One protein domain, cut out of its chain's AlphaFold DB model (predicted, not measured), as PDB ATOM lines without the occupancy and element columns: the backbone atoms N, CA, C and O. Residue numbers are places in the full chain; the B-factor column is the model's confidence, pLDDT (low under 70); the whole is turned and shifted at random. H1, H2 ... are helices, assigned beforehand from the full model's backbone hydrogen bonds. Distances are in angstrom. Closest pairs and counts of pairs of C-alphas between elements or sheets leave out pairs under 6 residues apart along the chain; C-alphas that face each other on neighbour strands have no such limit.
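Overview. This is residues 289 to 323 and 397 to 465 of the 465 residues of the protein "Hypothetical protein" of Amphora coffeiformis (UniProt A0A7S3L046). Two longer helices, H1 and H5, meet as an open V near the start of H1 and the end of H5, and five short helices and long loops are set around them. H2 sits beside the early part of H1, while H6 and H7 form a small corner near the first residue of H5, and H3 and H4 form another corner, apart from H1 and H5, with H3 the farthest of the helices from the mean of the C-alphas. The printed part has 104 residues with seven named helices, H1 to H7 in chain order, and no named strand; the class is all helix, though under half of the residues, 49 of 104, are in named elements. The whole is compact, with a radius of gyration of the C-alphas of 13.7 A, and rounded, spanning 36 by 31 by 26 A.

Along the chain. Find C-alpha 289 at (143.111, 168.065, 127.597); from there H1, the longest helix, runs through residues 289 to 303 over 21.2 A. Look next at C-alpha 425 at (159.787, 159.207, 115.900), where H5, residues 425 to 435, begins its 14.9 A. The short helices are H2, residues 316 to 319, H3, residues 409 to 413, H4, residues 415 to 418, and H6, residues 447 to 450. H7, residues 454 to 459, is 8.6 A long and ends at C-alpha 459 at (170.064, 152.238, 121.073).

Arrangement. Begin with H1 and H5, which touch at a steep tilt of 43 degrees and run opposite ways; their closest C-alphas, those of Ala 294 and His 434, are 5.7 A apart. H1 only just touches H2, with 3 pairs of C-alphas within 8 A and with residues 291 to 295 of H1 alone; the closest C-alphas, those of Ala 295 and Leu 319, are 5.6 A apart. At Leu 425 you will find H5 close to but not clearly touching H7, with C-alpha 425 at 7.3 A from C-alpha 454 of Gly, and likewise H6, with C-alphas 425 and 447 at 7.9 A. H6 and H7 touch only at the corner by their tight link, with the closest C-alphas, those of Trp 448 and Gly 454, 4.0 A apart. H3 and H4 only just touch, with 3 pairs of C-alphas within 8 A, and only at the corner; their closest C-alphas, those of Leu 411 and Asp 417, are 6.3 A apart. H4 and H5 are apart, as are H1 and H7. Every O i to N i+4 pair is within hydrogen-bond range in H1, H3, H5 and H7; H2, H4 and H6 are too short for such a pair.

Size, cuts and confidence. The two C-alphas farthest apart, those of Pro 289 and Gly 399, are 36.4 A apart. Residues 324 to 396 are not printed, and C-alphas 323 and 397 stand 31.5 A apart across the cut. The links from H1 to H2 and from H5 to H6 are long. Look for low confidence, pLDDT under 70, at residues 397 to 409 and at residue 465, the chain's last.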
ATOM      1  N   PRO A 289     142.240 167.067 126.974       96.12
ATOM      2  CA  PRO A 289     143.111 168.065 127.597       96.12
ATOM      3  C   PRO A 289     144.589 167.640 127.596       96.12
ATOM      4  O   PRO A 289     145.458 168.464 127.325       96.12
ATOM      5  N   ARG A 290     144.889 166.349 127.801       97.38
ATOM      6  CA  ARG A 290     146.275 165.852 127.829       97.38
ATOM      7  C   ARG A 290     146.967 165.911 126.467       97.38
ATOM      8  O   ARG A 290     148.132 166.299 126.387       97.38
ATOM      9  N   ILE A 291     146.281 165.546 125.379       96.75
ATOM     10  CA  ILE A 291     146.875 165.655 124.036       96.75
ATOM     11  C   ILE A 291     147.039 167.117 123.606       96.75
ATOM     12  O   ILE A 291     147.995 167.437 122.899       96.75
ATOM     13  N   GLU A 292     146.158 168.018 124.050       96.44
ATOM     14  CA  GLU A 292     146.303 169.452 123.791       96.44
ATOM     15  C   GLU A 292     147.510 170.058 124.512       96.44
ATOM     16  O   GLU A 292     148.267 170.799 123.881       96.44
ATOM     17  N   GLU A 293     147.738 169.683 125.771       97.50
ATOM     18  CA  GLU A 293     148.932 170.059 126.532       97.50
ATOM     19  C   GLU A 293     150.210 169.539 125.852       97.50
ATOM     20  O   GLU A 293     151.128 170.312 125.561       97.50
ATOM     21  N   ALA A 294     150.245 168.252 125.484       96.81
ATOM     22  CA  ALA A 294     151.371 167.665 124.755       96.81
ATOM     23  C   ALA A 294     151.632 168.389 123.418       96.81
ATOM     24  O   ALA A 294     152.775 168.676 123.050       96.81
ATOM     25  N   ALA A 295     150.571 168.745 122.690       95.88
ATOM     26  CA  ALA A 295     150.663 169.490 121.441       95.88
ATOM     27  C   ALA A 295     151.206 170.917 121.623       95.88
ATOM     28  O   ALA A 295     151.863 171.447 120.722       95.88
ATOM     29  N   GLU A 296     150.911 171.573 122.744       96.62
ATOM     30  CA  GLU A 296     151.449 172.895 123.085       96.62
ATOM     31  C   GLU A 296     152.924 172.814 123.449       96.62
ATOM     32  O   GLU A 296     153.729 173.596 122.933       96.62
ATOM     33  N   TYR A 297     153.302 171.798 124.222       96.31
ATOM     34  CA  TYR A 297     154.699 171.516 124.506       96.31
ATOM     35  C   TYR A 297     155.504 171.275 123.222       96.31
ATOM     36  O   TYR A 297     156.518 171.939 122.995       96.31
ATOM     37  N   ILE A 298     155.031 170.409 122.321       94.50
ATOM     38  CA  ILE A 298     155.689 170.126 121.032       94.50
ATOM     39  C   ILE A 298     155.845 171.400 120.187       94.50
ATOM     40  O   ILE A 298     156.887 171.624 119.563       94.50
ATOM     41  N   GLN A 299     154.833 172.274 120.179       94.50
ATOM     42  CA  GLN A 299     154.930 173.571 119.507       94.50
ATOM     43  C   GLN A 299     155.992 174.472 120.140       94.50
ATOM     44  O   GLN A 299     156.749 175.112 119.408       94.50
ATOM     45  N   SER A 300     156.098 174.493 121.470       96.00
ATOM     46  CA  SER A 300     157.147 175.245 122.164       96.00
ATOM     47  C   SER A 300     158.545 174.716 121.808       96.00
ATOM     48  O   SER A 300     159.442 175.499 121.493       96.00
ATOM     49  N   MET A 301     158.728 173.394 121.729       94.94
ATOM     50  CA  MET A 301     159.993 172.762 121.333       94.94
ATOM     51  C   MET A 301     160.403 173.149 119.909       94.94
ATOM     52  O   MET A 301     161.587 173.349 119.625       94.94
ATOM     53  N   LYS A 302     159.426 173.309 119.011       94.25
ATOM     54  CA  LYS A 302     159.659 173.850 117.669       94.25
ATOM     55  C   LYS A 302     160.110 175.310 117.707       94.25
ATOM     56  O   LYS A 302     161.050 175.668 117.002       94.25
ATOM     57  N   GLN A 303     159.446 176.155 118.495       94.81
ATOM     58  CA  GLN A 303     159.772 177.585 118.600       94.81
ATOM     59  C   GLN A 303     161.197 177.810 119.121       94.81
ATOM     60  O   GLN A 303     161.900 178.679 118.613       94.81
ATOM     61  N   HIS A 304     161.653 176.976 120.057       95.88
ATOM     62  CA  HIS A 304     163.023 176.998 120.579       95.88
ATOM     63  C   HIS A 304     164.050 176.321 119.659       95.88
ATOM     64  O   HIS A 304     165.214 176.188 120.025       95.88
ATOM     65  N   GLY A 305     163.635 175.846 118.481       94.56
ATOM     66  CA  GLY A 305     164.529 175.176 117.548       94.56
ATOM     67  C   GLY A 305     165.106 173.873 118.098       94.56
ATOM     68  O   GLY A 305     166.210 173.506 117.715       94.56
ATOM     69  N   ARG A 306     164.388 173.154 118.967       94.69
ATOM     70  CA  ARG A 306     164.763 171.800 119.423       94.69
ATOM     71  C   ARG A 306     164.193 170.756 118.475       94.69
ATOM     72  O   ARG A 306     164.917 169.904 117.968       94.69
ATOM     73  N   LEU A 307     162.937 170.951 118.091       94.56
ATOM     74  CA  LEU A 307     162.285 170.212 117.019       94.56
ATOM     75  C   LEU A 307     162.098 171.085 115.780       94.56
ATOM     76  O   LEU A 307     162.193 172.311 115.828       94.56
ATOM     77  N   GLN A 308     161.821 170.446 114.654       93.81
ATOM     78  CA  GLN A 308     161.474 171.105 113.410       93.81
ATOM     79  C   GLN A 308     160.335 170.386 112.710       93.81
ATOM     80  O   GLN A 308     159.957 169.274 113.058       93.81
ATOM     81  N   MET A 309     159.771 171.055 111.718       87.19
ATOM     82  CA  MET A 309     158.664 170.506 110.964       87.19
ATOM     83  C   MET A 309     158.751 171.003 109.532       87.19
ATOM     84  O   MET A 309     158.289 172.097 109.201       87.19
ATOM     85  N   ARG A 310     159.421 170.203 108.714       88.06
ATOM     86  CA  ARG A 310     159.690 170.469 107.302       88.06
ATOM     87  C   ARG A 310     158.927 169.518 106.382       88.06
ATOM     88  O   ARG A 310     158.867 169.778 105.181       88.06
ATOM     89  N   LEU A 311     158.346 168.434 106.908       84.25
ATOM     90  CA  LEU A 311     157.568 167.490 106.097       84.25
ATOM     91  C   LEU A 311     156.112 167.895 105.908       84.25
ATOM     92  O   LEU A 311     155.507 167.525 104.905       84.25
ATOM     93  N   SER A 312     155.544 168.657 106.839       82.81
ATOM     94  CA  SER A 312     154.148 169.075 106.755       82.81
ATOM     95  C   SER A 312     153.890 170.373 107.513       82.81
ATOM     96  O   SER A 312     154.761 170.866 108.218       82.81
ATOM     97  N   ALA A 313     152.703 170.951 107.350       86.62
ATOM     98  CA  ALA A 313     152.271 172.119 108.109       86.62
ATOM     99  C   ALA A 313     151.620 171.696 109.438       86.62
ATOM    100  O   ALA A 313     150.806 170.771 109.468       86.62
ATOM    101  N   ILE A 314     151.920 172.421 110.524       84.56
ATOM    102  CA  ILE A 314     151.256 172.237 111.821       84.56
ATOM    103  C   ILE A 314     149.803 172.625 111.599       84.56
ATOM    104  O   ILE A 314     149.489 173.715 111.123       84.56
ATOM    105  N   SER A 315     148.919 171.717 111.972       92.00
ATOM    106  CA  SER A 315     147.488 171.951 112.007       92.00
ATOM    107  C   SER A 315     146.923 171.318 113.269       92.00
ATOM    108  O   SER A 315     147.530 170.416 113.844       92.00
ATOM    109  N   ASN A 316     145.735 171.757 113.686       92.94
ATOM    110  CA  ASN A 316     145.041 171.125 114.811       92.94
ATOM    111  C   ASN A 316     144.779 169.638 114.543       92.94
ATOM    112  O   ASN A 316     144.882 168.834 115.457       92.94
ATOM    113  N   THR A 317     144.499 169.267 113.289       91.06
ATOM    114  CA  THR A 317     144.339 167.865 112.882       91.06
ATOM    115  C   THR A 317     145.624 167.085 113.085       91.06
ATOM    116  O   THR A 317     145.582 166.011 113.667       91.06
ATOM    117  N   MET A 318     146.759 167.638 112.654       90.19
ATOM    118  CA  MET A 318     148.058 166.997 112.840       90.19
ATOM    119  C   MET A 318     148.447 166.895 114.307       90.19
ATOM    120  O   MET A 318     149.055 165.922 114.686       90.19
ATOM    121  N   LEU A 319     148.136 167.873 115.147       93.44
ATOM    122  CA  LEU A 319     148.540 167.804 116.550       93.44
ATOM    123  C   LEU A 319     147.513 167.108 117.456       93.44
ATOM    124  O   LEU A 319     147.715 167.051 118.664       93.44
ATOM    125  N   GLY A 320     146.400 166.632 116.892       93.44
ATOM    126  CA  GLY A 320     145.295 166.059 117.656       93.44
ATOM    127  C   GLY A 320     144.615 167.042 118.607       93.44
ATOM    128  O   GLY A 320     144.087 166.634 119.632       93.44
ATOM    129  N   LYS A 321     144.605 168.337 118.274       94.00
ATOM    130  CA  LYS A 321     143.932 169.373 119.072       94.00
ATOM    131  C   LYS A 321     142.441 169.468 118.743       94.00
ATOM    132  O   LYS A 321     142.022 169.212 117.608       94.00
ATOM    133  N   LYS A 322     141.658 170.001 119.681       92.62
ATOM    134  CA  LYS A 322     140.223 170.284 119.551       92.62
ATOM    135  C   LYS A 322     139.459 169.016 119.162       92.62
ATOM    136  O   LYS A 322     139.814 167.924 119.582       92.62
ATOM    137  N   ARG A 323     138.480 169.135 118.257       90.31
ATOM    138  CA  ARG A 323     137.679 168.022 117.710       90.31
ATOM    139  C   ARG A 323     138.470 166.867 117.076       90.31
ATOM    140  O   ARG A 323     137.865 165.902 116.626       90.31
ATOM    141  N   PRO A 397     159.070 148.789 105.227       50.75
ATOM    142  CA  PRO A 397     160.202 149.645 105.526       50.75
ATOM    143  C   PRO A 397     160.177 150.843 104.566       50.75
ATOM    144  O   PRO A 397     159.810 150.722 103.391       50.75
ATOM    145  N   LEU A 398     160.581 152.013 105.061       47.25
ATOM    146  CA  LEU A 398     160.579 153.302 104.351       47.25
ATOM    147  C   LEU A 398     161.181 153.291 102.939       47.25
ATOM    148  O   LEU A 398     160.867 154.173 102.143       47.25
ATOM    149  N   GLY A 399     161.984 152.281 102.591       44.28
ATOM    150  CA  GLY A 399     162.413 152.040 101.214       44.28
ATOM    151  C   GLY A 399     161.253 151.953 100.208       44.28
ATOM    152  O   GLY A 399     161.450 152.272  99.038       44.28
ATOM    153  N   GLN A 400     160.041 151.592 100.653       47.19
ATOM    154  CA  GLN A 400     158.825 151.557  99.830       47.19
ATOM    155  C   GLN A 400     157.726 152.531 100.255       47.19
ATOM    156  O   GLN A 400     156.822 152.786  99.453       47.19
ATOM    157  N   ILE A 401     157.803 153.138 101.448       49.31
ATOM    158  CA  ILE A 401     156.952 154.283 101.802       49.31
ATOM    159  C   ILE A 401     157.426 155.473 100.972       49.31
ATOM    160  O   ILE A 401     158.224 156.300 101.393       49.31
ATOM    161  N   GLN A 402     156.945 155.477  99.730       50.22
ATOM    162  CA  GLN A 402     156.878 156.554  98.765       50.22
ATOM    163  C   GLN A 402     157.651 157.811  99.197       50.22
ATOM    164  O   GLN A 402     157.072 158.804  99.638       50.22
ATOM    165  N   LEU A 403     158.952 157.821  98.889       49.22
ATOM    166  CA  LEU A 403     159.744 159.037  98.656       49.22
ATOM    167  C   LEU A 403     158.980 160.072  97.794       49.22
ATOM    168  O   LEU A 403     159.245 161.264  97.868       49.22
ATOM    169  N   LYS A 404     157.969 159.631  97.026       46.50
ATOM    170  CA  LYS A 404     156.992 160.470  96.317       46.50
ATOM    171  C   LYS A 404     156.150 161.409  97.204       46.50
ATOM    172  O   LYS A 404     155.762 162.462  96.701       46.50
ATOM    173  N   TRP A 405     155.848 161.083  98.465       50.16
ATOM    174  CA  TRP A 405     155.116 161.997  99.370       50.16
ATOM    175  C   TRP A 405     156.004 163.121  99.887       50.16
ATOM    176  O   TRP A 405     155.556 164.247 100.103       50.16
ATOM    177  N   LEU A 406     157.284 162.819 100.062       57.34
ATOM    178  CA  LEU A 406     158.255 163.721 100.640       57.34
ATOM    179  C   LEU A 406     158.935 164.464  99.490       57.34
ATOM    180  O   LEU A 406     160.040 164.135  99.074       57.34
ATOM    181  N   LYS A 407     158.279 165.525  98.996       56.75
ATOM    182  CA  LYS A 407     158.868 166.473  98.021       56.75
ATOM    183  C   LYS A 407     160.238 167.027  98.464       56.75
ATOM    184  O   LYS A 407     160.963 167.588  97.653       56.75
ATOM    185  N   ASN A 408     160.597 166.847  99.736       64.19
ATOM    186  CA  ASN A 408     161.847 167.256 100.358       64.19
ATOM    187  C   ASN A 408     162.835 166.086 100.496       64.19
ATOM    188  O   ASN A 408     163.197 165.706 101.609       64.19
ATOM    189  N   VAL A 409     163.325 165.549  99.372       65.88
ATOM    190  CA  VAL A 409     164.386 164.514  99.348       65.88
ATOM    191  C   VAL A 409     165.601 164.931 100.194       65.88
ATOM    192  O   VAL A 409     166.198 164.108 100.884       65.88
ATOM    193  N   HIS A 410     165.914 166.231 100.229       74.25
ATOM    194  CA  HIS A 410     166.985 166.786 101.061       74.25
ATOM    195  C   HIS A 410     166.790 166.563 102.564       74.25
ATOM    196  O   HIS A 410     167.771 166.326 103.266       74.25
ATOM    197  N   LEU A 411     165.549 166.595 103.069       76.25
ATOM    198  CA  LEU A 411     165.297 166.336 104.487       76.25
ATOM    199  C   LEU A 411     165.617 164.886 104.840       76.25
ATOM    200  O   LEU A 411     166.196 164.613 105.882       76.25
ATOM    201  N   ILE A 412     165.270 163.962 103.945       75.69
ATOM    202  CA  ILE A 412     165.511 162.536 104.151       75.69
ATOM    203  C   ILE A 412     167.002 162.228 104.087       75.69
ATOM    204  O   ILE A 412     167.453 161.318 104.764       75.69
ATOM    205  N   ALA A 413     167.794 162.980 103.326       83.50
ATOM    206  CA  ALA A 413     169.239 162.782 103.295       83.50
ATOM    207  C   ALA A 413     169.937 163.276 104.580       83.50
ATOM    208  O   ALA A 413     170.928 162.686 105.007       83.50
ATOM    209  N   ASN A 414     169.422 164.327 105.225       92.06
ATOM    210  CA  ASN A 414     170.063 164.932 106.392       92.06
ATOM    211  C   ASN A 414     169.626 164.263 107.710       92.06
ATOM    212  O   ASN A 414     168.562 164.552 108.254       92.06
ATOM    213  N   VAL A 415     170.498 163.407 108.252       92.50
ATOM    214  CA  VAL A 415     170.301 162.672 109.517       92.50
ATOM    215  C   VAL A 415     169.946 163.599 110.682       92.50
ATOM    216  O   VAL A 415     168.982 163.344 111.402       92.50
ATOM    217  N   THR A 416     170.688 164.696 110.854       92.94
ATOM    218  CA  THR A 416     170.451 165.674 111.928       92.94
ATOM    219  C   THR A 416     169.059 166.274 111.823       92.94
ATOM    220  O   THR A 416     168.389 166.491 112.833       92.94
ATOM    221  N   ASP A 417     168.612 166.524 110.593       92.19
ATOM    222  CA  ASP A 417     167.303 167.098 110.366       92.19
ATOM    223  C   ASP A 417     166.173 166.088 110.623       92.19
ATOM    224  O   ASP A 417     165.222 166.414 111.340       92.19
ATOM    225  N   ARG A 418     166.274 164.860 110.099       92.44
ATOM    226  CA  ARG A 418     165.267 163.807 110.336       92.44
ATOM    227  C   ARG A 418     165.076 163.529 111.819       92.44
ATOM    228  O   ARG A 418     163.949 163.438 112.291       92.44
ATOM    229  N   ARG A 419     166.179 163.464 112.564       94.62
ATOM    230  CA  ARG A 419     166.154 163.212 114.005       94.62
ATOM    231  C   ARG A 419     165.491 164.331 114.802       94.62
ATOM    232  O   ARG A 419     165.191 164.122 115.959       94.62
ATOM    233  N   ARG A 420     165.212 165.490 114.208       94.75
ATOM    234  CA  ARG A 420     164.489 166.593 114.859       94.75
ATOM    235  C   ARG A 420     163.095 166.819 114.279       94.75
ATOM    236  O   ARG A 420     162.411 167.747 114.698       94.75
ATOM    237  N   GLU A 421     162.676 166.029 113.296       93.75
ATOM    238  CA  GLU A 421     161.405 166.215 112.605       93.75
ATOM    239  C   GLU A 421     160.236 165.706 113.461       93.75
ATOM    240  O   GLU A 421     160.162 164.526 113.803       93.75
ATOM    241  N   ILE A 422     159.294 166.603 113.770       93.00
ATOM    242  CA  ILE A 422     158.121 166.313 114.606       93.00
ATOM    243  C   ILE A 422     157.296 165.188 114.001       93.00
ATOM    244  O   ILE A 422     156.804 164.351 114.734       93.00
ATOM    245  N   THR A 423     157.169 165.129 112.676       90.44
ATOM    246  CA  THR A 423     156.318 164.131 112.013       90.44
ATOM    247  C   THR A 423     156.896 162.709 111.963       90.44
ATOM    248  O   THR A 423     156.316 161.829 111.327       90.44
ATOM    249  N   LEU A 424     158.031 162.476 112.626       92.25
ATOM    250  CA  LEU A 424     158.715 161.185 112.739       92.25
ATOM    251  C   LEU A 424     158.772 160.736 114.218       92.25
ATOM    252  O   LEU A 424     158.096 161.303 115.078       92.25
ATOM    253  N   LEU A 425     159.596 159.725 114.533       93.31
ATOM    254  CA  LEU A 425     159.787 159.207 115.900       93.31
ATOM    255  C   LEU A 425     160.019 160.277 116.987       93.31
ATOM    256  O   LEU A 425     159.418 160.147 118.051       93.31
ATOM    257  N   PRO A 426     160.814 161.344 116.768       94.69
ATOM    258  CA  PRO A 426     161.050 162.361 117.792       94.69
ATOM    259  C   PRO A 426     159.767 163.016 118.311       94.69
ATOM    260  O   PRO A 426     159.629 163.219 119.515       94.69
ATOM    261  N   GLY A 427     158.804 163.324 117.433       94.19
ATOM    262  CA  GLY A 427     157.528 163.891 117.869       94.19
ATOM    263  C   GLY A 427     156.649 162.878 118.596       94.19
ATOM    264  O   GLY A 427     155.987 163.249 119.561       94.19
ATOM    265  N   LEU A 428     156.681 161.600 118.198       95.06
ATOM    266  CA  LEU A 428     155.988 160.534 118.931       95.06
ATOM    267  C   LEU A 428     156.559 160.354 120.337       95.06
ATOM    268  O   LEU A 428     155.791 160.242 121.286       95.06
ATOM    269  N   PHE A 429     157.883 160.424 120.496       95.94
ATOM    270  CA  PHE A 429     158.512 160.414 121.817       95.94
ATOM    271  C   PHE A 429     158.033 161.564 122.690       95.94
ATOM    272  O   PHE A 429     157.728 161.333 123.853       95.94
ATOM    273  N   GLN A 430     157.880 162.770 122.134       95.56
ATOM    274  CA  GLN A 430     157.338 163.885 122.912       95.56
ATOM    275  C   GLN A 430     155.897 163.631 123.355       95.56
ATOM    276  O   GLN A 430     155.546 163.946 124.491       95.56
ATOM    277  N   TYR A 431     155.070 163.031 122.494       95.88
ATOM    278  CA  TYR A 431     153.734 162.601 122.896       95.88
ATOM    279  C   TYR A 431     153.794 161.545 124.000       95.88
ATOM    280  O   TYR A 431     153.095 161.692 124.993       95.88
ATOM    281  N   TRP A 432     154.631 160.513 123.892       96.69
ATOM    282  CA  TRP A 432     154.722 159.465 124.917       96.69
ATOM    283  C   TRP A 432     155.336 159.947 126.233       96.69
ATOM    284  O   TRP A 432     154.931 159.478 127.295       96.69
ATOM    285  N   ASP A 433     156.245 160.921 126.183       95.50
ATOM    286  CA  ASP A 433     156.767 161.615 127.363       95.50
ATOM    287  C   ASP A 433     155.637 162.278 128.155       95.50
ATOM    288  O   ASP A 433     155.554 162.092 129.367       95.50
ATOM    289  N   HIS A 434     154.727 162.972 127.465       95.69
ATOM    290  CA  HIS A 434     153.624 163.703 128.099       95.69
ATOM    291  C   HIS A 434     152.432 162.813 128.459       95.69
ATOM    292  O   HIS A 434     151.825 162.976 129.511       95.69
ATOM    293  N   LEU A 435     152.067 161.885 127.577       96.88
ATOM    294  CA  LEU A 435     150.853 161.083 127.715       96.88
ATOM    295  C   LEU A 435     151.075 159.841 128.585       96.88
ATOM    296  O   LEU A 435     150.174 159.435 129.314       96.88
ATOM    297  N   TYR A 436     152.268 159.248 128.523       97.06
ATOM    298  CA  TYR A 436     152.558 157.934 129.097       97.06
ATOM    299  C   TYR A 436     153.866 157.923 129.901       97.06
ATOM    300  O   TYR A 436     154.555 156.904 129.948       97.06
ATOM    301  N   ASN A 437     154.221 159.050 130.530       95.88
ATOM    302  CA  ASN A 437     155.369 159.191 131.436       95.88
ATOM    303  C   ASN A 437     156.694 158.671 130.854       95.88
ATOM    304  O   ASN A 437     157.483 158.026 131.543       95.88
ATOM    305  N   GLY A 438     156.926 158.915 129.567       93.50
ATOM    306  CA  GLY A 438     158.158 158.501 128.900       93.50
ATOM    307  C   GLY A 438     158.198 157.037 128.487       93.50
ATOM    308  O   GLY A 438     159.267 156.537 128.141       93.50
ATOM    309  N   SER A 439     157.048 156.359 128.458       95.44
ATOM    310  CA  SER A 439     156.946 155.011 127.893       95.44
ATOM    311  C   SER A 439     157.521 154.962 126.473       95.44
ATOM    312  O   SER A 439     157.454 155.930 125.704       95.44
ATOM    313  N   ARG A 440     158.116 153.820 126.123       95.19
ATOM    314  CA  ARG A 440     158.739 153.568 124.819       95.19
ATOM    315  C   ARG A 440     158.211 152.265 124.224       95.19
ATOM    316  O   ARG A 440     157.769 151.403 124.984       95.19
ATOM    317  N   PRO A 441     158.248 152.108 122.891       95.31
ATOM    318  CA  PRO A 441     157.940 150.834 122.260       95.31
ATOM    319  C   PRO A 441     158.910 149.754 122.745       95.31
ATOM    320  O   PRO A 441     160.080 150.044 122.986       95.31
ATOM    321  N   ALA A 442     158.440 148.511 122.848       94.69
ATOM    322  CA  ALA A 442     159.307 147.365 123.128       94.69
ATOM    323  C   ALA A 442     160.419 147.222 122.067       94.69
ATOM    324  O   ALA A 442     160.246 147.658 120.929       94.69
ATOM    325  N   ASP A 443     161.543 146.579 122.396       94.69
ATOM    326  CA  ASP A 443     162.710 146.456 121.496       94.69
ATOM    327  C   ASP A 443     162.399 145.781 120.149       94.69
ATOM    328  O   ASP A 443     163.037 146.076 119.135       94.69
ATOM    329  N   ASN A 444     161.399 144.899 120.135       91.62
ATOM    330  CA  ASN A 444     160.899 144.192 118.956       91.62
ATOM    331  C   ASN A 444     159.732 144.911 118.256       91.62
ATOM    332  O   ASN A 444     159.056 144.316 117.420       91.62
ATOM    333  N   SER A 445     159.443 146.159 118.627       92.38
ATOM    334  CA  SER A 445     158.327 146.903 118.062       92.38
ATOM    335  C   SER A 445     158.587 147.340 116.621       92.38
ATOM    336  O   SER A 445     159.674 147.807 116.279       92.38
ATOM    337  N   TRP A 446     157.534 147.292 115.802       91.25
ATOM    338  CA  TRP A 446     157.541 147.731 114.404       91.25
ATOM    339  C   TRP A 446     157.940 149.205 114.227       91.25
ATOM    340  O   TRP A 446     158.391 149.589 113.152       91.25
ATOM    341  N   PHE A 447     157.807 150.038 115.269       91.44
ATOM    342  CA  PHE A 447     158.239 151.439 115.246       91.44
ATOM    343  C   PHE A 447     159.700 151.598 114.813       91.44
ATOM    344  O   PHE A 447     160.021 152.534 114.076       91.44
ATOM    345  N   TRP A 448     160.576 150.693 115.258       93.38
ATOM    346  CA  TRP A 448     162.012 150.776 114.997       93.38
ATOM    347  C   TRP A 448     162.361 150.515 113.534       93.38
ATOM    348  O   TRP A 448     163.263 151.156 113.000       93.38
ATOM    349  N   ASP A 449     161.595 149.647 112.881       88.06
ATOM    350  CA  ASP A 449     161.789 149.306 111.472       88.06
ATOM    351  C   ASP A 449     161.035 150.269 110.539       88.06
ATOM    352  O   ASP A 449     161.431 150.494 109.391       88.06
ATOM    353  N   TYR A 450     159.934 150.849 111.025       85.62
ATOM    354  CA  TYR A 450     159.052 151.691 110.224       85.62
ATOM    355  C   TYR A 450     159.553 153.125 110.065       85.62
ATOM    356  O   TYR A 450     159.455 153.686 108.973       85.62
ATOM    357  N   TYR A 451     160.057 153.751 111.131       87.94
ATOM    358  CA  TYR A 451     160.510 155.146 111.097       87.94
ATOM    359  C   TYR A 451     162.009 155.245 110.797       87.94
ATOM    360  O   TYR A 451     162.787 154.371 111.185       87.94
ATOM    361  N   PRO A 452     162.467 156.332 110.148       89.31
ATOM    362  CA  PRO A 452     163.889 156.491 109.907       89.31
ATOM    363  C   PRO A 452     164.595 156.742 111.241       89.31
ATOM    364  O   PRO A 452     164.027 157.342 112.154       89.31
ATOM    365  N   ASP A 453     165.849 156.301 111.332       93.44
ATOM    366  CA  ASP A 453     166.652 156.392 112.557       93.44
ATOM    367  C   ASP A 453     166.077 155.597 113.750       93.44
ATOM    368  O   ASP A 453     166.520 155.803 114.878       93.44
ATOM    369  N   GLY A 454     165.142 154.663 113.528       93.19
ATOM    370  CA  GLY A 454     164.583 153.828 114.592       93.19
ATOM    371  C   GLY A 454     165.648 153.052 115.374       93.19
ATOM    372  O   GLY A 454     165.664 153.129 116.598       93.19
ATOM    373  N   ASP A 455     166.619 152.432 114.696       95.06
ATOM    374  CA  ASP A 455     167.763 151.762 115.346       95.06
ATOM    375  C   ASP A 455     168.595 152.699 116.237       95.06
ATOM    376  O   ASP A 455     169.066 152.310 117.311       95.06
ATOM    377  N   TYR A 456     168.781 153.951 115.803       95.69
ATOM    378  CA  TYR A 456     169.493 154.956 116.591       95.69
ATOM    379  C   TYR A 456     168.722 155.263 117.874       95.69
ATOM    380  O   TYR A 456     169.302 155.259 118.955       95.69
ATOM    381  N   PHE A 457     167.411 155.472 117.770       95.25
ATOM    382  CA  PHE A 457     166.583 155.766 118.932       95.25
ATOM    383  C   PHE A 457     166.420 154.576 119.877       95.25
ATOM    384  O   PHE A 457     166.460 154.772 121.089       95.25
ATOM    385  N   ARG A 458     166.330 153.352 119.347       95.19
ATOM    386  CA  ARG A 458     166.324 152.119 120.145       95.19
ATOM    387  C   ARG A 458     167.606 151.971 120.968       95.19
ATOM    388  O   ARG A 458     167.552 151.583 122.125       95.19
ATOM    389  N   SER A 459     168.760 152.313 120.390       95.69
ATOM    390  CA  SER A 459     170.064 152.238 121.073       95.69
ATOM    391  C   SER A 459     170.385 153.435 121.978       95.69
ATOM    392  O   SER A 459     171.337 153.364 122.750       95.69
ATOM    393  N   HIS A 460     169.606 154.521 121.907       94.75
ATOM    394  CA  HIS A 460     169.811 155.743 122.693       94.75
ATOM    395  C   HIS A 460     168.509 156.184 123.389       94.75
ATOM    396  O   HIS A 460     168.015 157.290 123.121       94.75
ATOM    397  N   PRO A 461     167.945 155.356 124.289       86.81
ATOM    398  CA  PRO A 461     166.665 155.642 124.945       86.81
ATOM    399  C   PRO A 461     166.698 156.932 125.780       86.81
ATOM    400  O   PRO A 461     165.678 157.609 125.905       86.81
ATOM    401  N   ASP A 462     167.881 157.319 126.267       84.81
ATOM    402  CA  ASP A 462     168.113 158.519 127.078       84.81
ATOM    403  C   ASP A 462     168.288 159.807 126.262       84.81
ATOM    404  O   ASP A 462     168.669 160.844 126.815       84.81
ATOM    405  N   THR A 463     168.046 159.779 124.946       81.50
ATOM    406  CA  THR A 463     168.146 160.983 124.108       81.50
ATOM    407  C   THR A 463     167.114 162.016 124.565       81.50
ATOM    408  O   THR A 463     165.944 161.959 124.189       81.50
ATOM    409  N   LYS A 464     167.560 162.976 125.381       72.56
ATOM    410  CA  LYS A 464     166.770 164.133 125.805       72.56
ATOM    411  C   LYS A 464     166.858 165.211 124.729       72.56
ATOM    412  O   LYS A 464     167.954 165.655 124.384       72.56
ATOM    413  N   TRP A 465     165.702 165.604 124.206       62.22
ATOM    414  CA  TRP A 465     165.544 166.682 123.229       62.22
ATOM    415  C   TRP A 465     165.553 168.009 123.905       62.22
ATOM    416  O   TRP A 465     164.867 168.096 124.950       62.22
TER     417      TRP A 465